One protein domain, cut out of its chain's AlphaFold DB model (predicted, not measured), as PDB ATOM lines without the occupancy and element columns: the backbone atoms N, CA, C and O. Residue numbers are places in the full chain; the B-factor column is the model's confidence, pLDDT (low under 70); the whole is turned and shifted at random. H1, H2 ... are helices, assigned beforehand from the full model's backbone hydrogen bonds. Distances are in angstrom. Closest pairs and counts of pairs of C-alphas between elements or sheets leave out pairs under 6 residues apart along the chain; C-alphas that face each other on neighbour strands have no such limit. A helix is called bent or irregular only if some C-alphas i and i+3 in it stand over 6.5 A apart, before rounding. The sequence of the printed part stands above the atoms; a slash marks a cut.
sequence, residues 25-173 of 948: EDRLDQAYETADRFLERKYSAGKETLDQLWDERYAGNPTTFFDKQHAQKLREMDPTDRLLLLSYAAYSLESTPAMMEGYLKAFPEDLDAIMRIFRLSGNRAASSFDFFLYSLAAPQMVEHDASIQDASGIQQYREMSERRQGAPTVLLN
ATOM      1  N   GLU A  25     -10.359  61.164  33.503       78.88
ATOM      2  CA  GLU A  25     -10.988  62.412  33.031       78.88
ATOM      3  C   GLU A  25     -11.194  62.399  31.511       78.88
ATOM      4  O   GLU A  25     -12.330  62.518  31.059       78.88
ATOM      5  N   ASP A  26     -10.136  62.133  30.735       81.06
ATOM      6  CA  ASP A  26     -10.211  62.046  29.267       81.06
ATOM      7  C   ASP A  26     -11.238  60.995  28.804       81.06
ATOM      8  O   ASP A  26     -11.926  61.174  27.797       81.06
ATOM      9  N   ARG A  27     -11.381  59.905  29.572       84.06
ATOM     10  CA  ARG A  27     -12.362  58.844  29.313       84.06
ATOM     11  C   ARG A  27     -13.807  59.332  29.446       84.06
ATOM     12  O   ARG A  27     -14.639  58.985  28.611       84.06
ATOM     13  N   LEU A  28     -14.114  60.127  30.475       85.00
ATOM     14  CA  LEU A  28     -15.469  60.637  30.711       85.00
ATOM     15  C   LEU A  28     -15.875  61.676  29.662       85.00
ATOM     16  O   LEU A  28     -17.005  61.635  29.177       85.00
ATOM     17  N   ASP A  29     -14.952  62.557  29.273       85.50
ATOM     18  CA  ASP A  29     -15.201  63.551  28.225       85.50
ATOM     19  C   ASP A  29     -15.478  62.868  26.876       85.50
ATOM     20  O   ASP A  29     -16.470  63.183  26.209       85.50
ATOM     21  N   GLN A  30     -14.676  61.859  26.514       88.69
ATOM     22  CA  GLN A  30     -14.901  61.058  25.308       88.69
ATOM     23  C   GLN A  30     -16.237  60.303  25.354       88.69
ATOM     24  O   GLN A  30     -16.957  60.254  24.353       88.69
ATOM     25  N   ALA A  31     -16.589  59.718  26.501       88.62
ATOM     26  CA  ALA A  31     -17.856  59.015  26.682       88.62
ATOM     27  C   ALA A  31     -19.065  59.951  26.522       88.62
ATOM     28  O   ALA A  31     -20.074  59.558  25.932       88.62
ATOM     29  N   TYR A  32     -18.971  61.196  26.995       90.56
ATOM     30  CA  TYR A  32     -20.039  62.187  26.848       90.56
ATOM     31  C   TYR A  32     -20.204  62.637  25.398       90.56
ATOM     32  O   TYR A  32     -21.324  62.610  24.889       90.56
ATOM     33  N   GLU A  33     -19.105  62.955  24.710       92.75
ATOM     34  CA  GLU A  33     -19.147  63.282  23.281       92.75
ATOM     35  C   GLU A  33     -19.713  62.110  22.461       92.75
ATOM     36  O   GLU A  33     -20.553  62.297  21.579       92.75
ATOM     37  N   THR A  34     -19.304  60.880  22.790       92.75
ATOM     38  CA  THR A  34     -19.787  59.660  22.128       92.75
ATOM     39  C   THR A  34     -21.285  59.458  22.345       92.75
ATOM     40  O   THR A  34     -21.991  59.141  21.388       92.75
ATOM     41  N   ALA A  35     -21.779  59.661  23.570       91.88
ATOM     42  CA  ALA A  35     -23.197  59.561  23.904       91.88
ATOM     43  C   ALA A  35     -24.047  60.582  23.131       91.88
ATOM     44  O   ALA A  35     -25.080  60.214  22.564       91.88
ATOM     45  N   ASP A  36     -23.599  61.837  23.060       91.19
ATOM     46  CA  ASP A  36     -24.310  62.900  22.344       91.19
ATOM     47  C   ASP A  36     -24.348  62.607  20.832       91.19
ATOM     48  O   ASP A  36     -25.423  62.586  20.224       91.19
ATOM     49  N   ARG A  37     -23.202  62.245  20.233       92.88
ATOM     50  CA  ARG A  37     -23.118  61.839  18.816       92.88
ATOM     51  C   ARG A  37     -23.941  60.586  18.514       92.88
ATOM     52  O   ARG A  37     -24.528  60.488  17.437       92.88
ATOM     53  N   PHE A  38     -23.994  59.622  19.435       91.56
ATOM     54  CA  PHE A  38     -24.823  58.424  19.295       91.56
ATOM     55  C   PHE A  38     -26.301  58.791  19.228       91.56
ATOM     56  O   PHE A  38     -26.990  58.325  18.325       91.56
ATOM     57  N   LEU A  39     -26.781  59.648  20.132       88.31
ATOM     58  CA  LEU A  39     -28.173  60.090  20.135       88.31
ATOM     59  C   LEU A  39     -28.526  60.820  18.832       88.31
ATOM     60  O   LEU A  39     -29.542  60.496  18.222       88.31
ATOM     61  N   GLU A  40     -27.676  61.728  18.346       89.25
ATOM     62  CA  GLU A  40     -27.884  62.417  17.060       89.25
ATOM     63  C   GLU A  40     -27.912  61.448  15.867       89.25
ATOM     64  O   GLU A  40     -28.773  61.525  14.980       89.25
ATOM     65  N   ARG A  41     -26.963  60.508  15.837       89.00
ATOM     66  CA  ARG A  41     -26.784  59.605  14.701       89.00
ATOM     67  C   ARG A  41     -27.806  58.479  14.678       89.00
ATOM     68  O   ARG A  41     -28.262  58.107  13.607       89.00
ATOM     69  N   LYS A  42     -28.222  57.966  15.832       85.56
ATOM     70  CA  LYS A  42     -29.226  56.902  15.939       85.56
ATOM     71  C   LYS A  42     -30.567  57.299  15.319       85.56
ATOM     72  O   LYS A  42     -31.193  56.472  14.670       85.56
ATOM     73  N   TYR A  43     -31.001  58.550  15.484       79.88
ATOM     74  CA  TYR A  43     -32.254  59.024  14.879       79.88
ATOM     75  C   TYR A  43     -32.141  59.312  13.377       79.88
ATOM     76  O   TYR A  43     -33.159  59.377  12.693       79.88
ATOM     77  N   SER A  44     -30.925  59.491  12.856       82.44
ATOM     78  CA  SER A  44     -30.678  59.760  11.433       82.44
ATOM     79  C   SER A  44     -30.221  58.526  10.644       82.44
ATOM     80  O   SER A  44     -30.385  58.486   9.425       82.44
ATOM     81  N   ALA A  45     -29.688  57.503  11.314       76.88
ATOM     82  CA  ALA A  45     -29.327  56.227  10.719       76.88
ATOM     83  C   ALA A  45     -30.588  55.378  10.496       76.88
ATOM     84  O   ALA A  45     -31.133  54.783  11.422       76.88
ATOM     85  N   GLY A  46     -31.059  55.320   9.248       76.00
ATOM     86  CA  GLY A  46     -32.089  54.361   8.854       76.00
ATOM     87  C   GLY A  46     -31.599  52.915   8.994       76.00
ATOM     88  O   GLY A  46     -30.394  52.656   9.030       76.00
ATOM     89  N   LYS A  47     -32.540  51.961   9.021       77.88
ATOM     90  CA  LYS A  47     -32.244  50.518   9.079       77.88
ATOM     91  C   LYS A  47     -31.240  50.089   8.000       77.88
ATOM     92  O   LYS A  47     -30.305  49.370   8.310       77.88
ATOM     93  N   GLU A  48     -31.373  50.613   6.780       80.75
ATOM     94  CA  GLU A  48     -30.454  50.336   5.663       80.75
ATOM     95  C   GLU A  48     -28.995  50.701   5.977       80.75
ATOM     96  O   GLU A  48     -28.086  49.954   5.630       80.75
ATOM     97  N   THR A  49     -28.756  51.819   6.669       82.88
ATOM     98  CA  THR A  49     -27.403  52.239   7.063       82.88
ATOM     99  C   THR A  49     -26.810  51.289   8.100       82.88
ATOM    100  O   THR A  49     -25.623  50.977   8.039       82.88
ATOM    101  N   LEU A  50     -27.624  50.830   9.055       80.75
ATOM    102  CA  LEU A  50     -27.195  49.859  10.064       80.75
ATOM    103  C   LEU A  50     -26.927  48.492   9.433       80.75
ATOM    104  O   LEU A  50     -25.874  47.921   9.691       80.75
ATOM    105  N   ASP A  51     -27.824  48.022   8.564       80.81
ATOM    106  CA  ASP A  51     -27.669  46.764   7.830       80.81
ATOM    107  C   ASP A  51     -26.412  46.811   6.943       80.81
ATOM    108  O   ASP A  51     -25.624  45.872   6.951       80.81
ATOM    109  N   GLN A  52     -26.131  47.935   6.269       83.31
ATOM    110  CA  GLN A  52     -24.899  48.102   5.492       83.31
ATOM    111  C   GLN A  52     -23.642  48.050   6.378       83.31
ATOM    112  O   GLN A  52     -22.696  47.322   6.073       83.31
ATOM    113  N   LEU A  53     -23.618  48.808   7.482       78.69
ATOM    114  CA  LEU A  53     -22.493  48.789   8.425       78.69
ATOM    115  C   LEU A  53     -22.278  47.395   9.031       78.69
ATOM    116  O   LEU A  53     -21.143  47.019   9.331       78.69
ATOM    117  N   TRP A  54     -23.366  46.647   9.211       83.88
ATOM    118  CA  TRP A  54     -23.373  45.298   9.747       83.88
ATOM    119  C   TRP A  54     -22.851  44.265   8.740       83.88
ATOM    120  O   TRP A  54     -21.889  43.546   9.030       83.88
ATOM    121  N   ASP A  55     -23.439  44.213   7.544       79.12
ATOM    122  CA  ASP A  55     -23.143  43.233   6.493       79.12
ATOM    123  C   ASP A  55     -21.713  43.353   5.966       79.12
ATOM    124  O   ASP A  55     -21.053  42.342   5.713       79.12
ATOM    125  N   GLU A  56     -21.183  44.576   5.877       74.38
ATOM    126  CA  GLU A  56     -19.784  44.810   5.505       74.38
ATOM    127  C   GLU A  56     -18.789  44.202   6.517       74.38
ATOM    128  O   GLU A  56     -17.606  44.043   6.196       74.38
ATOM    129  N   ARG A  57     -19.225  43.874   7.747       70.75
ATOM    130  CA  ARG A  57     -18.315  43.644   8.881       70.75
ATOM    131  C   ARG A  57     -18.521  42.343   9.666       70.75
ATOM    132  O   ARG A  57     -17.512  41.806  10.127       70.75
ATOM    133  N   TYR A  58     -19.748  41.821   9.795       74.38
ATOM    134  CA  TYR A  58     -20.088  40.738  10.747       74.38
ATOM    135  C   TYR A  58     -20.878  39.545  10.159       74.38
ATOM    136  O   TYR A  58     -21.405  38.720  10.904       74.38
ATOM    137  N   ALA A  59     -20.929  39.402   8.826       67.56
ATOM    138  CA  ALA A  59     -21.408  38.200   8.112       67.56
ATOM    139  C   ALA A  59     -22.789  37.645   8.549       67.56
ATOM    140  O   ALA A  59     -23.046  36.447   8.428       67.56
ATOM    141  N   GLY A  60     -23.677  38.505   9.058       67.94
ATOM    142  CA  GLY A  60     -25.061  38.156   9.386       67.94
ATOM    143  C   GLY A  60     -25.298  37.435  10.720       67.94
ATOM    144  O   GLY A  60     -26.450  37.129  11.007       67.94
ATOM    145  N   ASN A  61     -24.278  37.186  11.558       78.44
ATOM    146  CA  ASN A  61     -24.487  36.644  12.913       78.44
ATOM    147  C   ASN A  61     -24.150  37.689  13.998       78.44
ATOM    148  O   ASN A  61     -22.966  37.940  14.249       78.44
ATOM    149  N   PRO A  62     -25.161  38.247  14.697       79.00
ATOM    150  CA  PRO A  62     -24.992  39.224  15.774       79.00
ATOM    151  C   PRO A  62     -24.062  38.839  16.912       79.00
ATOM    152  O   PRO A  62     -23.382  39.708  17.454       79.00
ATOM    153  N   THR A  63     -23.963  37.553  17.244       82.75
ATOM    154  CA  THR A  63     -23.075  37.105  18.325       82.75
ATOM    155  C   THR A  63     -21.601  37.260  17.975       82.75
ATOM    156  O   THR A  63     -20.789  37.495  18.867       82.75
ATOM    157  N   THR A  64     -21.249  37.234  16.684       86.88
ATOM    158  CA  THR A  64     -19.851  37.371  16.247       86.88
ATOM    159  C   THR A  64     -19.264  38.741  16.570       86.88
ATOM    160  O   THR A  64     -18.045  38.873  16.681       86.88
ATOM    161  N   PHE A  65     -20.107  39.756  16.793       89.12
ATOM    162  CA  PHE A  65     -19.686  41.065  17.294       89.12
ATOM    163  C   PHE A  65     -18.919  40.959  18.618       89.12
ATOM    164  O   PHE A  65     -17.974  41.710  18.845       89.12
ATOM    165  N   PHE A  66     -19.273  39.986  19.459       90.94
ATOM    166  CA  PHE A  66     -18.651  39.754  20.760       90.94
ATOM    167  C   PHE A  66     -17.421  38.834  20.698       90.94
ATOM    168  O   PHE A  66     -16.778  38.609  21.723       90.94
ATOM    169  N   ASP A  67     -17.060  38.311  19.520       88.56
ATOM    170  CA  ASP A  67     -15.933  37.392  19.381       88.56
ATOM    171  C   ASP A  67     -14.580  38.099  19.531       88.56
ATOM    172  O   ASP A  67     -14.314  39.150  18.938       88.56
ATOM    173  N   LYS A  68     -13.628  37.410  20.174       86.56
ATOM    174  CA  LYS A  68     -12.218  37.840  20.257       86.56
ATOM    175  C   LYS A  68     -11.589  38.210  18.906       86.56
ATOM    176  O   LYS A  68     -10.769  39.123  18.848       86.56
ATOM    177  N   GLN A  69     -11.967  37.537  17.816       86.44
ATOM    178  CA  GLN A  69     -11.420  37.800  16.473       86.44
ATOM    179  C   GLN A  69     -11.752  39.205  15.939       86.44
ATOM    180  O   GLN A  69     -11.050  39.715  15.065       86.44
ATOM    181  N   HIS A  70     -12.792  39.848  16.479       87.94
ATOM    182  CA  HIS A  70     -13.225  41.185  16.085       87.94
ATOM    183  C   HIS A  70     -12.727  42.292  17.025       87.94
ATOM    184  O   HIS A  70     -12.857  43.465  16.681       87.94
ATOM    185  N   ALA A  71     -12.076  41.949  18.144       86.38
ATOM    186  CA  ALA A  71     -11.594  42.901  19.149       86.38
ATOM    187  C   ALA A  71     -10.752  44.040  18.551       86.38
ATOM    188  O   ALA A  71     -10.978  45.212  18.842       86.38
ATOM    189  N   GLN A  72      -9.795  43.699  17.679       86.31
ATOM    190  CA  GLN A  72      -8.914  44.687  17.053       86.31
ATOM    191  C   GLN A  72      -9.688  45.627  16.121       86.31
ATOM    192  O   GLN A  72      -9.485  46.837  16.166       86.31
ATOM    193  N   LYS A  73     -10.623  45.086  15.328       89.69
ATOM    194  CA  LYS A  73     -11.473  45.894  14.441       89.69
ATOM    195  C   LYS A  73     -12.358  46.857  15.237       89.69
ATOM    196  O   LYS A  73     -12.550  47.988  14.813       89.69
ATOM    197  N   LEU A  74     -12.882  46.419  16.384       91.38
ATOM    198  CA  LEU A  74     -13.695  47.250  17.278       91.38
ATOM    199  C   LEU A  74     -12.880  48.386  17.917       91.38
ATOM    200  O   LEU A  74     -13.391  49.492  18.067       91.38
ATOM    201  N   ARG A  75     -11.603  48.158  18.249       89.50
ATOM    202  CA  ARG A  75     -10.711  49.213  18.773       89.50
ATOM    203  C   ARG A  75     -10.395  50.299  17.758       89.50
ATOM    204  O   ARG A  75     -10.260  51.455  18.130       89.50
ATOM    205  N   GLU A  76     -10.254  49.920  16.494       92.12
ATOM    206  CA  GLU A  76      -9.980  50.852  15.395       92.12
ATOM    207  C   GLU A  76     -11.238  51.608  14.934       92.12
ATOM    208  O   GLU A  76     -11.148  52.522  14.113       92.12
ATOM    209  N   MET A  77     -12.412  51.229  15.444       92.75
ATOM    210  CA  MET A  77     -13.691  51.816  15.069       92.75
ATOM    211  C   MET A  77     -13.957  53.129  15.812       92.75
ATOM    212  O   MET A  77     -13.643  53.255  16.995       92.75
ATOM    213  N   ASP A  78     -14.595  54.086  15.126       93.75
ATOM    214  CA  ASP A  78     -15.160  55.273  15.775       93.75
ATOM    215  C   ASP A  78     -16.122  54.829  16.901       93.75
ATOM    216  O   ASP A  78     -16.996  53.993  16.647       93.75
ATOM    217  N   PRO A  79     -15.977  55.346  18.137       94.38
ATOM    218  CA  PRO A  79     -16.793  54.916  19.273       94.38
ATOM    219  C   PRO A  79     -18.300  55.061  19.042       94.38
ATOM    220  O   PRO A  79     -19.073  54.224  19.502       94.38
ATOM    221  N   THR A  80     -18.742  56.070  18.282       93.44
ATOM    222  CA  THR A  80     -20.164  56.239  17.956       93.44
ATOM    223  C   THR A  80     -20.660  55.127  17.031       93.44
ATOM    224  O   THR A  80     -21.718  54.556  17.285       93.44
ATOM    225  N   ASP A  81     -19.902  54.787  15.982       92.31
ATOM    226  CA  ASP A  81     -20.218  53.647  15.106       92.31
ATOM    227  C   ASP A  81     -20.219  52.325  15.871       92.31
ATOM    228  O   ASP A  81     -21.105  51.488  15.691       92.31
ATOM    229  N   ARG A  82     -19.242  52.157  16.764       94.38
ATOM    230  CA  ARG A  82     -19.127  50.975  17.608       94.38
ATOM    231  C   ARG A  82     -20.337  50.826  18.529       94.38
ATOM    232  O   ARG A  82     -20.907  49.741  18.598       94.38
ATOM    233  N   LEU A  83     -20.778  51.909  19.168       94.06
ATOM    234  CA  LEU A  83     -21.943  51.907  20.051       94.06
ATOM    235  C   LEU A  83     -23.264  51.678  19.289       94.06
ATOM    236  O   LEU A  83     -24.146  50.979  19.789       94.06
ATOM    237  N   LEU A  84     -23.390  52.194  18.058       90.88
ATOM    238  CA  LEU A  84     -24.516  51.887  17.160       90.88
ATOM    239  C   LEU A  84     -24.582  50.393  16.831       90.88
ATOM    240  O   LEU A  84     -25.645  49.782  16.950       90.88
ATOM    241  N   LEU A  85     -23.446  49.792  16.475       91.94
ATOM    242  CA  LEU A  85     -23.369  48.362  16.183       91.94
ATOM    243  C   LEU A  85     -23.553  47.498  17.433       91.94
ATOM    244  O   LEU A  85     -24.185  46.452  17.334       91.94
ATOM    245  N   LEU A  86     -23.094  47.941  18.608       94.50
ATOM    246  CA  LEU A  86     -23.376  47.271  19.881       94.50
ATOM    247  C   LEU A  86     -24.878  47.268  20.178       94.50
ATOM    248  O   LEU A  86     -25.424  46.242  20.573       94.50
ATOM    249  N   SER A  87     -25.556  48.400  19.980       91.69
ATOM    250  CA  SER A  87     -27.004  48.503  20.174       91.69
ATOM    251  C   SER A  87     -27.774  47.615  19.189       91.69
ATOM    252  O   SER A  87     -28.725  46.941  19.586       91.69
ATOM    253  N   TYR A  88     -27.317  47.532  17.937       89.06
ATOM    254  CA  TYR A  88     -27.853  46.599  16.946       89.06
ATOM    255  C   TYR A  88     -27.589  45.133  17.328       89.06
ATOM    256  O   TYR A  88     -28.500  44.312  17.299       89.06
ATOM    257  N   ALA A  89     -26.377  44.797  17.781       90.69
ATOM    258  CA  ALA A  89     -26.044  43.461  18.267       90.69
ATOM    259  C   ALA A  89     -26.883  43.084  19.499       90.69
ATOM    260  O   ALA A  89     -27.343  41.949  19.608       90.69
ATOM    261  N   ALA A  90     -27.145  44.030  20.405       90.81
ATOM    262  CA  ALA A  90     -27.978  43.828  21.589       90.81
ATOM    263  C   ALA A  90     -29.445  43.504  21.256       90.81
ATOM    264  O   ALA A  90     -30.117  42.840  22.054       90.81
ATOM    265  N   TYR A  91     -29.923  43.949  20.086       85.19
ATOM    266  CA  TYR A  91     -31.246  43.619  19.551       85.19
ATOM    267  C   TYR A  91     -31.378  42.124  19.220       85.19
ATOM    268  O   TYR A  91     -32.472  41.570  19.300       85.19
ATOM    269  N   SER A  92     -30.267  41.444  18.911       85.62
ATOM    270  CA  SER A  92     -30.273  39.993  18.737       85.62
ATOM    271  C   SER A  92     -30.626  39.272  20.029       85.62
ATOM    272  O   SER A  92     -30.090  39.550  21.103       85.62
ATOM    273  N   LEU A  93     -31.497  38.278  19.899       81.44
ATOM    274  CA  LEU A  93     -31.933  37.416  20.991       81.44
ATOM    275  C   LEU A  93     -30.802  36.499  21.468       81.44
ATOM    276  O   LEU A  93     -30.781  36.101  22.628       81.44
ATOM    277  N   GLU A  94     -29.831  36.205  20.602       84.56
ATOM    278  CA  GLU A  94     -28.667  35.382  20.939       84.56
ATOM    279  C   GLU A  94     -27.628  36.129  21.797       84.56
ATOM    280  O   GLU A  94     -26.758  35.501  22.409       84.56
ATOM    281  N   SER A  95     -27.716  37.461  21.874       89.62
ATOM    282  CA  SER A  95     -26.819  38.287  22.681       89.62
ATOM    283  C   SER A  95     -27.137  38.138  24.167       89.62
ATOM    284  O   SER A  95     -28.266  38.352  24.610       89.62
ATOM    285  N   THR A  96     -26.125  37.786  24.964       91.44
ATOM    286  CA  THR A  96     -26.295  37.520  26.401       91.44
ATOM    287  C   THR A  96     -25.618  38.576  27.276       91.44
ATOM    288  O   THR A  96     -24.644  39.201  26.851       91.44
ATOM    289  N   PRO A  97     -26.068  38.753  28.531       93.31
ATOM    290  CA  PRO A  97     -25.385  39.628  29.485       93.31
ATOM    291  C   PRO A  97     -23.913  39.270  29.712       93.31
ATOM    292  O   PRO A  97     -23.097  40.165  29.879       93.31
ATOM    293  N   ALA A  98     -23.542  37.986  29.653       92.50
ATOM    294  CA  ALA A  98     -22.141  37.564  29.754       92.50
ATOM    295  C   ALA A  98     -21.278  38.035  28.564       92.50
ATOM    296  O   ALA A  98     -20.125  38.423  28.746       92.50
ATOM    297  N   MET A  99     -21.834  38.034  27.346       93.44
ATOM    298  CA  MET A  99     -21.157  38.607  26.175       93.44
ATOM    299  C   MET A  99     -20.981  40.122  26.330       93.44
ATOM    300  O   MET A  99     -19.894  40.648  26.089       93.44
ATOM    301  N   MET A 100     -22.038  40.806  26.785       95.69
ATOM    302  CA  MET A 100     -22.011  42.240  27.074       95.69
ATOM    303  C   MET A 100     -20.988  42.579  28.169       95.69
ATOM    304  O   MET A 100     -20.240  43.537  28.027       95.69
ATOM    305  N   GLU A 101     -20.883  41.770  29.223       95.31
ATOM    306  CA  GLU A 101     -19.882  41.941  30.282       95.31
ATOM    307  C   GLU A 101     -18.455  41.923  29.727       95.31
ATOM    308  O   GLU A 101     -17.663  42.817  30.020       95.31
ATOM    309  N   GLY A 102     -18.125  40.924  28.903       93.12
ATOM    310  CA  GLY A 102     -16.813  40.838  28.260       93.12
ATOM    311  C   GLY A 102     -16.513  42.026  27.363       93.12
ATOM    312  O   GLY A 102     -15.409  42.566  27.389       93.12
ATOM    313  N   TYR A 103     -17.516  42.456  26.600       95.38
ATOM    314  CA  TYR A 103     -17.416  43.644  25.768       95.38
ATOM    315  C   TYR A 103     -17.132  44.901  26.597       95.38
ATOM    316  O   TYR A 103     -16.165  45.604  26.325       95.38
ATOM    317  N   LEU A 104     -17.916  45.162  27.643       95.88
ATOM    318  CA  LEU A 104     -17.784  46.376  28.455       95.88
ATOM    319  C   LEU A 104     -16.500  46.387  29.299       95.88
ATOM    320  O   LEU A 104     -15.984  47.459  29.601       95.88
ATOM    321  N   LYS A 105     -15.935  45.218  29.631       93.25
ATOM    322  CA  LYS A 105     -14.577  45.124  30.200       93.25
ATOM    323  C   LYS A 105     -13.498  45.511  29.188       93.25
ATOM    324  O   LYS A 105     -12.510  46.135  29.561       93.25
ATOM    325  N   ALA A 106     -13.679  45.150  27.918       91.50
ATOM    326  CA  ALA A 106     -12.752  45.512  26.848       91.50
ATOM    327  C   ALA A 106     -12.883  46.981  26.397       91.50
ATOM    328  O   ALA A 106     -11.900  47.531  25.898       91.50
ATOM    329  N   PHE A 107     -14.059  47.592  26.580       93.69
ATOM    330  CA  PHE A 107     -14.399  48.963  26.169       93.69
ATOM    331  C   PHE A 107     -15.133  49.722  27.299       93.69
ATOM    332  O   PHE A 107     -16.336  49.982  27.192       93.69
ATOM    333  N   PRO A 108     -14.457  50.062  28.414       93.81
ATOM    334  CA  PRO A 108     -15.092  50.714  29.563       93.81
ATOM    335  C   PRO A 108     -15.667  52.105  29.245       93.81
ATOM    336  O   PRO A 108     -16.622  52.529  29.891       93.81
ATOM    337  N   GLU A 109     -15.134  52.809  28.245       93.81
ATOM    338  CA  GLU A 109     -15.674  54.087  27.769       93.81
ATOM    339  C   GLU A 109     -17.089  53.957  27.178       93.81
ATOM    340  O   GLU A 109     -17.902  54.875  27.303       93.81
ATOM    341  N   ASP A 110     -17.424  52.799  26.599       96.31
ATOM    342  CA  ASP A 110     -18.764  52.550  26.067       96.31
ATOM    343  C   ASP A 110     -19.771  52.336  27.205       96.31
ATOM    344  O   ASP A 110     -20.927  52.734  27.078       96.31
ATOM    345  N   LEU A 111     -19.347  51.770  28.345       96.56
ATOM    346  CA  LEU A 111     -20.188  51.675  29.544       96.56
ATOM    347  C   LEU A 111     -20.529  53.069  30.088       96.56
ATOM    348  O   LEU A 111     -21.700  53.355  30.347       96.56
ATOM    349  N   ASP A 112     -19.527  53.945  30.192       95.50
ATOM    350  CA  ASP A 112     -19.716  55.341  30.601       95.50
ATOM    351  C   ASP A 112     -20.692  56.063  29.647       95.50
ATOM    352  O   ASP A 112     -21.614  56.761  30.093       95.50
ATOM    353  N   ALA A 113     -20.559  55.836  28.333       96.19
ATOM    354  CA  ALA A 113     -21.462  56.382  27.323       96.19
ATOM    355  C   ALA A 113     -22.895  55.834  27.468       96.19
ATOM    356  O   ALA A 113     -23.845  56.616  27.489       96.19
ATOM    357  N   ILE A 114     -23.080  54.520  27.648       97.31
ATOM    358  CA  ILE A 114     -24.399  53.894  27.881       97.31
ATOM    359  C   ILE A 114     -25.073  54.490  29.121       97.31
ATOM    360  O   ILE A 114     -26.249  54.851  29.073       97.31
ATOM    361  N   MET A 115     -24.336  54.649  30.224       96.75
ATOM    362  CA  MET A 115     -24.858  55.257  31.453       96.75
ATOM    363  C   MET A 115     -25.259  56.720  31.248       96.75
ATOM    364  O   MET A 115     -26.271  57.172  31.795       96.75
ATOM    365  N   ARG A 116     -24.499  57.471  30.441       95.06
ATOM    366  CA  ARG A 116     -24.848  58.842  30.053       95.06
ATOM    367  C   ARG A 116     -26.131  58.877  29.219       95.06
ATOM    368  O   ARG A 116     -27.025  59.648  29.564       95.06
ATOM    369  N   ILE A 117     -26.254  58.031  28.196       95.38
ATOM    370  CA  ILE A 117     -27.456  57.917  27.346       95.38
ATOM    371  C   ILE A 117     -28.678  57.558  28.202       95.38
ATOM    372  O   ILE A 117     -29.725  58.199  28.080       95.38
ATOM    373  N   PHE A 118     -28.533  56.601  29.124       95.50
ATOM    374  CA  PHE A 118     -29.587  56.193  30.053       95.50
ATOM    375  C   PHE A 118     -30.095  57.369  30.899       95.50
ATOM    376  O   PHE A 118     -31.300  57.618  30.960       95.50
ATOM    377  N   ARG A 119     -29.182  58.152  31.487       94.38
ATOM    378  CA  ARG A 119     -29.516  59.347  32.283       94.38
ATOM    379  C   ARG A 119     -30.154  60.453  31.444       94.38
ATOM    380  O   ARG A 119     -31.153  61.031  31.869       94.38
ATOM    381  N   LEU A 120     -29.603  60.735  30.262       93.19
ATOM    382  CA  LEU A 120     -30.143  61.736  29.333       93.19
ATOM    383  C   LEU A 120     -31.558  61.378  28.864       93.19
ATOM    384  O   LEU A 120     -32.380  62.265  28.657       93.19
ATOM    385  N   SER A 121     -31.866  60.083  28.783       91.38
ATOM    386  CA  SER A 121     -33.191  59.561  28.434       91.38
ATOM    387  C   SER A 121     -34.159  59.506  29.629       91.38
ATOM    388  O   SER A 121     -35.200  58.856  29.564       91.38
ATOM    389  N   GLY A 122     -33.825  60.149  30.755       92.62
ATOM    390  CA  GLY A 122     -34.662  60.155  31.957       92.62
ATOM    391  C   GLY A 122     -34.752  58.791  32.645       92.62
ATOM    392  O   GLY A 122     -35.779  58.482  33.249       92.62
ATOM    393  N   ASN A 123     -33.694  57.978  32.552       93.56
ATOM    394  CA  ASN A 123     -33.617  56.608  33.067       93.56
ATOM    395  C   ASN A 123     -34.619  55.644  32.398       93.56
ATOM    396  O   ASN A 123     -35.093  54.689  33.004       93.56
ATOM    397  N   ARG A 124     -34.986  55.896  31.138       90.62
ATOM    398  CA  ARG A 124     -35.893  55.038  30.361       90.62
ATOM    399  C   ARG A 124     -35.352  54.823  28.956       90.62
ATOM    400  O   ARG A 124     -34.629  55.659  28.424       90.62
ATOM    401  N   ALA A 125     -35.700  53.698  28.347       90.50
ATOM    402  CA  ALA A 125     -35.444  53.466  26.933       90.50
ATOM    403  C   ALA A 125     -36.313  54.393  26.073       90.50
ATOM    404  O   ALA A 125     -37.526  54.449  26.261       90.50
ATOM    405  N   ALA A 126     -35.698  55.091  25.116       88.19
ATOM    406  CA  ALA A 126     -36.410  55.918  24.141       88.19
ATOM    407  C   ALA A 126     -36.785  55.130  22.869       88.19
ATOM    408  O   ALA A 126     -37.502  55.631  22.008       88.19
ATOM    409  N   SER A 127     -36.287  53.899  22.733       87.56
ATOM    410  CA  SER A 127     -36.501  53.007  21.588       87.56
ATOM    411  C   SER A 127     -36.274  51.543  21.979       87.56
ATOM    412  O   SER A 127     -35.669  51.263  23.017       87.56
ATOM    413  N   SER A 128     -36.671  50.606  21.113       82.94
ATOM    414  CA  SER A 128     -36.380  49.173  21.277       82.94
ATOM    415  C   SER A 128     -34.874  48.866  21.298       82.94
ATOM    416  O   SER A 128     -34.426  48.011  22.057       82.94
ATOM    417  N   PHE A 129     -34.069  49.610  20.536       86.88
ATOM    418  CA  PHE A 129     -32.606  49.510  20.550       86.88
ATOM    419  C   PHE A 129     -32.000  49.859  21.918       86.88
ATOM    420  O   PHE A 129     -31.172  49.104  22.431       86.88
ATOM    421  N   ASP A 130     -32.448  50.955  22.545       90.88
ATOM    422  CA  ASP A 130     -31.992  51.322  23.900       90.88
ATOM    423  C   ASP A 130     -32.442  50.284  24.916       90.88
ATOM    424  O   ASP A 130     -31.694  49.895  25.802       90.88
ATOM    425  N   PHE A 131     -33.681  49.828  24.773       91.44
ATOM    426  CA  PHE A 131     -34.292  48.867  25.666       91.44
ATOM    427  C   PHE A 131     -33.484  47.567  25.739       91.44
ATOM    428  O   PHE A 131     -33.125  47.117  26.831       91.44
ATOM    429  N   PHE A 132     -33.133  46.996  24.585       91.12
ATOM    430  CA  PHE A 132     -32.326  45.784  24.547       91.12
ATOM    431  C   PHE A 132     -30.881  46.028  24.985       91.12
ATOM    432  O   PHE A 132     -30.338  45.201  25.722       91.12
ATOM    433  N   LEU A 133     -30.290  47.170  24.626       94.88
ATOM    434  CA  LEU A 133     -28.964  47.572  25.099       94.88
ATOM    435  C   LEU A 133     -28.914  47.649  26.633       94.88
ATOM    436  O   LEU A 133     -28.072  47.004  27.257       94.88
ATOM    437  N   TYR A 134     -29.862  48.356  27.253       96.00
ATOM    438  CA  TYR A 134     -29.963  48.476  28.707       96.00
ATOM    439  C   TYR A 134     -30.244  47.125  29.365       96.00
ATOM    440  O   TYR A 134     -29.628  46.813  30.379       96.00
ATOM    441  N   SER A 135     -31.097  46.276  28.777       94.38
ATOM    442  CA  SER A 135     -31.369  44.932  29.315       94.38
ATOM    443  C   SER A 135     -30.117  44.049  29.409       94.38
ATOM    444  O   SER A 135     -30.046  43.167  30.262       94.38
ATOM    445  N   LEU A 136     -29.112  44.273  28.557       95.12
ATOM    446  CA  LEU A 136     -27.848  43.539  28.608       95.12
ATOM    447  C   LEU A 136     -26.817  44.215  29.515       95.12
ATOM    448  O   LEU A 136     -26.113  43.507  30.225       95.12
ATOM    449  N   ALA A 137     -26.743  45.549  29.505       97.00
ATOM    450  CA  ALA A 137     -25.720  46.321  30.215       97.00
ATOM    451  C   ALA A 137     -26.072  46.662  31.675       97.00
ATOM    452  O   ALA A 137     -25.193  47.041  32.451       97.00
ATOM    453  N   ALA A 138     -27.342  46.552  32.080       96.81
ATOM    454  CA  ALA A 138     -27.805  46.988  33.399       96.81
ATOM    455  C   ALA A 138     -27.041  46.388  34.599       96.81
ATOM    456  O   ALA A 138     -26.815  47.132  35.559       96.81
ATOM    457  N   PRO A 139     -26.617  45.104  34.604       96.81
ATOM    458  CA  PRO A 139     -25.783  44.580  35.686       96.81
ATOM    459  C   PRO A 139     -24.472  45.362  35.845       96.81
ATOM    460  O   PRO A 139     -24.138  45.764  36.958       96.81
ATOM    461  N   GLN A 140     -23.785  45.647  34.736       97.44
ATOM    462  CA  GLN A 140     -22.512  46.368  34.710       97.44
ATOM    463  C   GLN A 140     -22.698  47.846  35.046       97.44
ATOM    464  O   GLN A 140     -21.868  48.415  35.743       97.44
ATOM    465  N   MET A 141     -23.804  48.466  34.626       97.31
ATOM    466  CA  MET A 141     -24.130  49.847  35.005       97.31
ATOM    467  C   MET A 141     -24.264  50.006  36.526       97.31
ATOM    468  O   MET A 141     -23.771  50.982  37.085       97.31
ATOM    469  N   VAL A 142     -24.911  49.047  37.203       96.50
ATOM    470  CA  VAL A 142     -25.074  49.074  38.668       96.50
ATOM    471  C   VAL A 142     -23.781  48.726  39.402       96.50
ATOM    472  O   VAL A 142     -23.509  49.306  40.449       96.50
ATOM    473  N   GLU A 143     -22.978  47.805  38.867       96.19
ATOM    474  CA  GLU A 143     -21.647  47.512  39.411       96.19
ATOM    475  C   GLU A 143     -20.713  48.725  39.299       96.19
ATOM    476  O   GLU A 143     -19.972  49.024  40.235       96.19
ATOM    477  N   HIS A 144     -20.785  49.446  38.177       95.06
ATOM    478  CA  HIS A 144     -19.971  50.625  37.916       95.06
ATOM    479  C   HIS A 144     -20.387  51.832  38.767       95.06
ATOM    480  O   HIS A 144     -19.529  52.548  39.282       95.06
ATOM    481  N   ASP A 145     -21.690  52.061  38.944       95.19
ATOM    482  CA  ASP A 145     -22.220  53.147  39.767       95.19
ATOM    483  C   ASP A 145     -23.444  52.691  40.563       95.19
ATOM    484  O   ASP A 145     -24.573  52.633  40.065       95.19
ATOM    485  N   ALA A 146     -23.225  52.439  41.854       94.25
ATOM    486  CA  ALA A 146     -24.269  52.000  42.769       94.25
ATOM    487  C   ALA A 146     -25.447  52.990  42.869       94.25
ATOM    488  O   ALA A 146     -26.558  52.565  43.181       94.25
ATOM    489  N   SER A 147     -25.255  54.284  42.570       93.12
ATOM    490  CA  SER A 147     -26.351  55.267  42.582       93.12
ATOM    491  C   SER A 147     -27.386  55.019  41.482       93.12
ATOM    492  O   SER A 147     -28.535  55.440  41.610       93.12
ATOM    493  N   ILE A 148     -27.017  54.294  40.418       92.69
ATOM    494  CA  ILE A 148     -27.953  53.902  39.362       92.69
ATOM    495  C   ILE A 148     -28.966  52.877  39.870       92.69
ATOM    496  O   ILE A 148     -30.052  52.815  39.309       92.69
ATOM    497  N   GLN A 149     -28.683  52.118  40.938       92.31
ATOM    498  CA  GLN A 149     -29.581  51.075  41.455       92.31
ATOM    499  C   GLN A 149     -30.994  51.583  41.800       92.31
ATOM    500  O   GLN A 149     -31.959  50.823  41.666       92.31
ATOM    501  N   ASP A 150     -31.103  52.849  42.209       89.50
ATOM    502  CA  ASP A 150     -32.360  53.505  42.586       89.50
ATOM    503  C   ASP A 150     -32.985  54.310  41.430       89.50
ATOM    504  O   ASP A 150     -34.042  54.927  41.584       89.50
ATOM    505  N   ALA A 151     -32.355  54.321  40.250       89.31
ATOM    506  CA  ALA A 151     -32.907  54.972  39.072       89.31
ATOM    507  C   ALA A 151     -34.176  54.248  38.596       89.31
ATOM    508  O   ALA A 151     -34.231  53.018  38.523       89.31
ATOM    509  N   SER A 152     -35.203  55.018  38.217       84.88
ATOM    510  CA  SER A 152     -36.428  54.463  37.621       84.88
ATOM    511  C   SER A 152     -36.066  53.550  36.441       84.88
ATOM    512  O   SER A 152     -35.196  53.896  35.657       84.88
ATOM    513  N   GLY A 153     -36.682  52.370  36.337       84.81
ATOM    514  CA  GLY A 153     -36.482  51.449  35.209       84.81
ATOM    515  C   GLY A 153     -35.249  50.534  35.279       84.81
ATOM    516  O   GLY A 153     -35.277  49.472  34.663       84.81
ATOM    517  N   ILE A 154     -34.199  50.834  36.061       93.94
ATOM    518  CA  ILE A 154     -32.993  49.973  36.069       93.94
ATOM    519  C   ILE A 154     -33.289  48.541  36.529       93.94
ATOM    520  O   ILE A 154     -32.734  47.583  35.992       93.94
ATOM    521  N   GLN A 155     -34.175  48.381  37.517       91.62
ATOM    522  CA  GLN A 155     -34.500  47.072  38.080       91.62
ATOM    523  C   GLN A 155     -35.179  46.186  37.037       91.62
ATOM    524  O   GLN A 155     -34.846  45.012  36.922       91.62
ATOM    525  N   GLN A 156     -36.042  46.775  36.207       90.69
ATOM    526  CA  GLN A 156     -36.674  46.105  35.074       90.69
ATOM    527  C   GLN A 156     -35.621  45.594  34.079       90.69
ATOM    528  O   GLN A 156     -35.659  44.422  33.707       90.69
ATOM    529  N   TYR A 157     -34.629  46.414  33.714       94.12
ATOM    530  CA  TYR A 157     -33.550  45.992  32.810       94.12
ATOM    531  C   TYR A 157     -32.644  44.919  33.416       94.12
ATOM    532  O   TYR A 157     -32.291  43.962  32.731       94.12
ATOM    533  N   ARG A 158     -32.296  45.030  34.703       93.94
ATOM    534  CA  ARG A 158     -31.525  43.995  35.410       93.94
ATOM    535  C   ARG A 158     -32.262  42.669  35.441       93.94
ATOM    536  O   ARG A 158     -31.666  41.628  35.190       93.94
ATOM    537  N   GLU A 159     -33.552  42.706  35.725       92.88
ATOM    538  CA  GLU A 159     -34.374  41.511  35.792       92.88
ATOM    539  C   GLU A 159     -34.514  40.843  34.417       92.88
ATOM    540  O   GLU A 159     -34.395  39.624  34.293       92.88
ATOM    541  N   MET A 160     -34.683  41.633  33.356       91.31
ATOM    542  CA  MET A 160     -34.597  41.135  31.984       91.31
ATOM    543  C   MET A 160     -33.232  40.525  31.668       91.31
ATOM    544  O   MET A 160     -33.170  39.465  31.050       91.31
ATOM    545  N   SER A 161     -32.147  41.151  32.127       92.56
ATOM    546  CA  SER A 161     -30.792  40.610  32.023       92.56
ATOM    547  C   SER A 161     -30.705  39.219  32.652       92.56
ATOM    548  O   SER A 161     -30.291  38.258  32.005       92.56
ATOM    549  N   GLU A 162     -31.185  39.068  33.890       91.81
ATOM    550  CA  GLU A 162     -31.220  37.782  34.597       91.81
ATOM    551  C   GLU A 162     -31.994  36.718  33.804       91.81
ATOM    552  O   GLU A 162     -31.532  35.579  33.669       91.81
ATOM    553  N   ARG A 163     -33.153  37.090  33.242       90.56
ATOM    554  CA  ARG A 163     -33.986  36.198  32.426       90.56
ATOM    555  C   ARG A 163     -33.296  35.795  31.125       90.56
ATOM    556  O   ARG A 163     -33.192  34.600  30.855       90.56
ATOM    557  N   ARG A 164     -32.744  36.753  30.375       89.38
ATOM    558  CA  ARG A 164     -31.954  36.516  29.151       89.38
ATOM    559  C   ARG A 164     -30.763  35.600  29.417       89.38
ATOM    560  O   ARG A 164     -30.531  34.636  28.691       89.38
ATOM    561  N   GLN A 165     -30.035  35.846  30.504       88.56
ATOM    562  CA  GLN A 165     -28.904  35.009  30.896       88.56
ATOM    563  C   GLN A 165     -29.343  33.568  31.191       88.56
ATOM    564  O   GLN A 165     -28.618  32.633  30.851       88.56
ATOM    565  N   GLY A 166     -30.519  33.380  31.797       85.12
ATOM    566  CA  GLY A 166     -31.085  32.070  32.127       85.12
ATOM    567  C   GLY A 166     -31.823  31.359  30.986       85.12
ATOM    568  O   GLY A 166     -32.065  30.158  31.105       85.12
ATOM    569  N   ALA A 167     -32.168  32.057  29.902       83.62
ATOM    570  CA  ALA A 167     -32.980  31.516  28.816       83.62
ATOM    571  C   ALA A 167     -32.257  30.366  28.080       83.62
ATOM    572  O   ALA A 167     -31.105  30.527  27.662       83.62
ATOM    573  N   PRO A 168     -32.861  29.178  27.911       79.69
ATOM    574  CA  PRO A 168     -32.263  28.119  27.099       79.69
ATOM    575  C   PRO A 168     -32.087  28.555  25.638       79.69
ATOM    576  O   PRO A 168     -32.935  29.250  25.090       79.69
ATOM    577  N   THR A 169     -31.021  28.093  24.978       74.75
ATOM    578  CA  THR A 169     -30.694  28.446  23.581       74.75
ATOM    579  C   THR A 169     -31.840  28.171  22.604       74.75
ATOM    580  O   THR A 169     -32.011  28.902  21.638       74.75
ATOM    581  N   VAL A 170     -32.672  27.160  22.880       70.19
ATOM    582  CA  VAL A 170     -33.860  26.858  22.066       70.19
ATOM    583  C   VAL A 170     -34.860  28.022  22.013       70.19
ATOM    584  O   VAL A 170     -35.459  28.238  20.966       70.19
ATOM    585  N   LEU A 171     -34.989  28.814  23.088       74.88
ATOM    586  CA  LEU A 171     -35.809  30.033  23.075       74.88
ATOM    587  C   LEU A 171     -35.198  31.104  22.165       74.88
ATOM    588  O   LEU A 171     -35.929  31.830  21.507       74.88
ATOM    589  N   LEU A 172     -33.866  31.196  22.117       70.44
ATOM    590  CA  LEU A 172     -33.153  32.253  21.390       70.44
ATOM    591  C   LEU A 172     -33.163  32.027  19.871       70.44
ATOM    592  O   LEU A 172     -33.231  32.986  19.110       70.44
ATOM    593  N   ASN A 173     -33.152  30.761  19.440       67.81
ATOM    594  CA  ASN A 173     -33.037  30.382  18.026       67.81
ATOM    595  C   ASN A 173     -34.394  30.027  17.376       67.81
ATOM    596  O   ASN A 173     -34.474  29.847  16.159       67.81
TER     597      ASN A 173
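AT A GLANCE: This is residues 25 to 173 of the 948 residues of the protein "N-acetyltransferase domain-containing protein" of Candidatus Magasanikbacteria bacterium RIFCSPHIGHO2_02_FULL_51_14 (UniProt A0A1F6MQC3). This is a rounded globule of crossed helices, with H5 and H8 at its core. H1 and H7 pack on each other at one side of the core, H6 and H10 cover the opposite side, H2 and H9 lie at two other ends, and short H11 lies far out beyond H10. The printed part has 149 residues with eleven named helices, H1 to H11 in order, and no named strand; the class is all helix. It is compact, with a radius of gyration of the C-alphas of 14.4 A, and spans 39 by 39 by 27 A.

HOW THE PARTS SIT: Begin with H1, residues 25 to 44, which touches H7, residues 108 to 120, at a steep tilt of 58 degrees; their closest C-alphas, of Ala 31 and Ala 113, are 4.5 A apart. With residues 34 to 42 alone, H1 touches H5, residues 79 to 91, closest at C-alphas 38 and 80, 5.3 A. H2, residues 47 to 58, touches H5 about perpendicular at 85 degrees, closest at C-alphas 54 and 85, 7.1 A. H3, residues 62 to 66, touches H5, C-alphas 62 and 89 being closest at 5.0 A. H4, residues 68 to 75, touches no helix but is near H6, residues 97 to 106. The hub is H8, residues 128 to 144, touching five helices. Among them, H5 is closest at C-alphas 90 and 133, 5.2 A; H6 at C-alphas 97 and 136, 4.7 A; H7 at C-alphas 115 and 141, 6.5 A. H10, residues 154 to 166, stands about perpendicular to H8 at 84 degrees, closest at C-alphas 135 and 157, 4.3 A. H9, residues 146 to 150, only just touches H8, only at the corner, with 3 pairs of C-alphas within 8 A. H11, residues 169 to 173, touches no helix. Every O i to N i+4 pair is within hydrogen-bond range in H5, H6, H7, H10 and H11, against 14 of 16 in H1, 7 of 8 in H2, 2 of 4 in H4, 11 of 13 in H8, and 0 of 1 in H3 and H9, whose O i to N i+3 pairs are 2 of 2 and 1 of 2.

IN THESE COORDINATES: Find C-alpha 25 at (-10.988, 62.412, 33.031); from there H1 runs 29.3 A. H5 is 18.3 A, H7 18.7 A and H10 18.4 A long. H8 starts at (-36.380, 49.173, 21.277), runs 23.4 A and has a kink of 59 degrees near residue 137. H4 and H8 are irregular: C-alphas 69 and 72, and likewise 136 and 139, are 7.4 A apart. H11 ends at C-alpha 173, (-33.037, 30.382, 18.026).

THE WHOLE: The C-alphas farthest apart, of Glu 25 and Val 170, are 43.7 A apart. The printed part has no cut. The link from H7 to H8, 7 residues, is short; the others are tight. Mean pLDDT of the printed part is 88.7; residues 59, 60 and 173 are under 70.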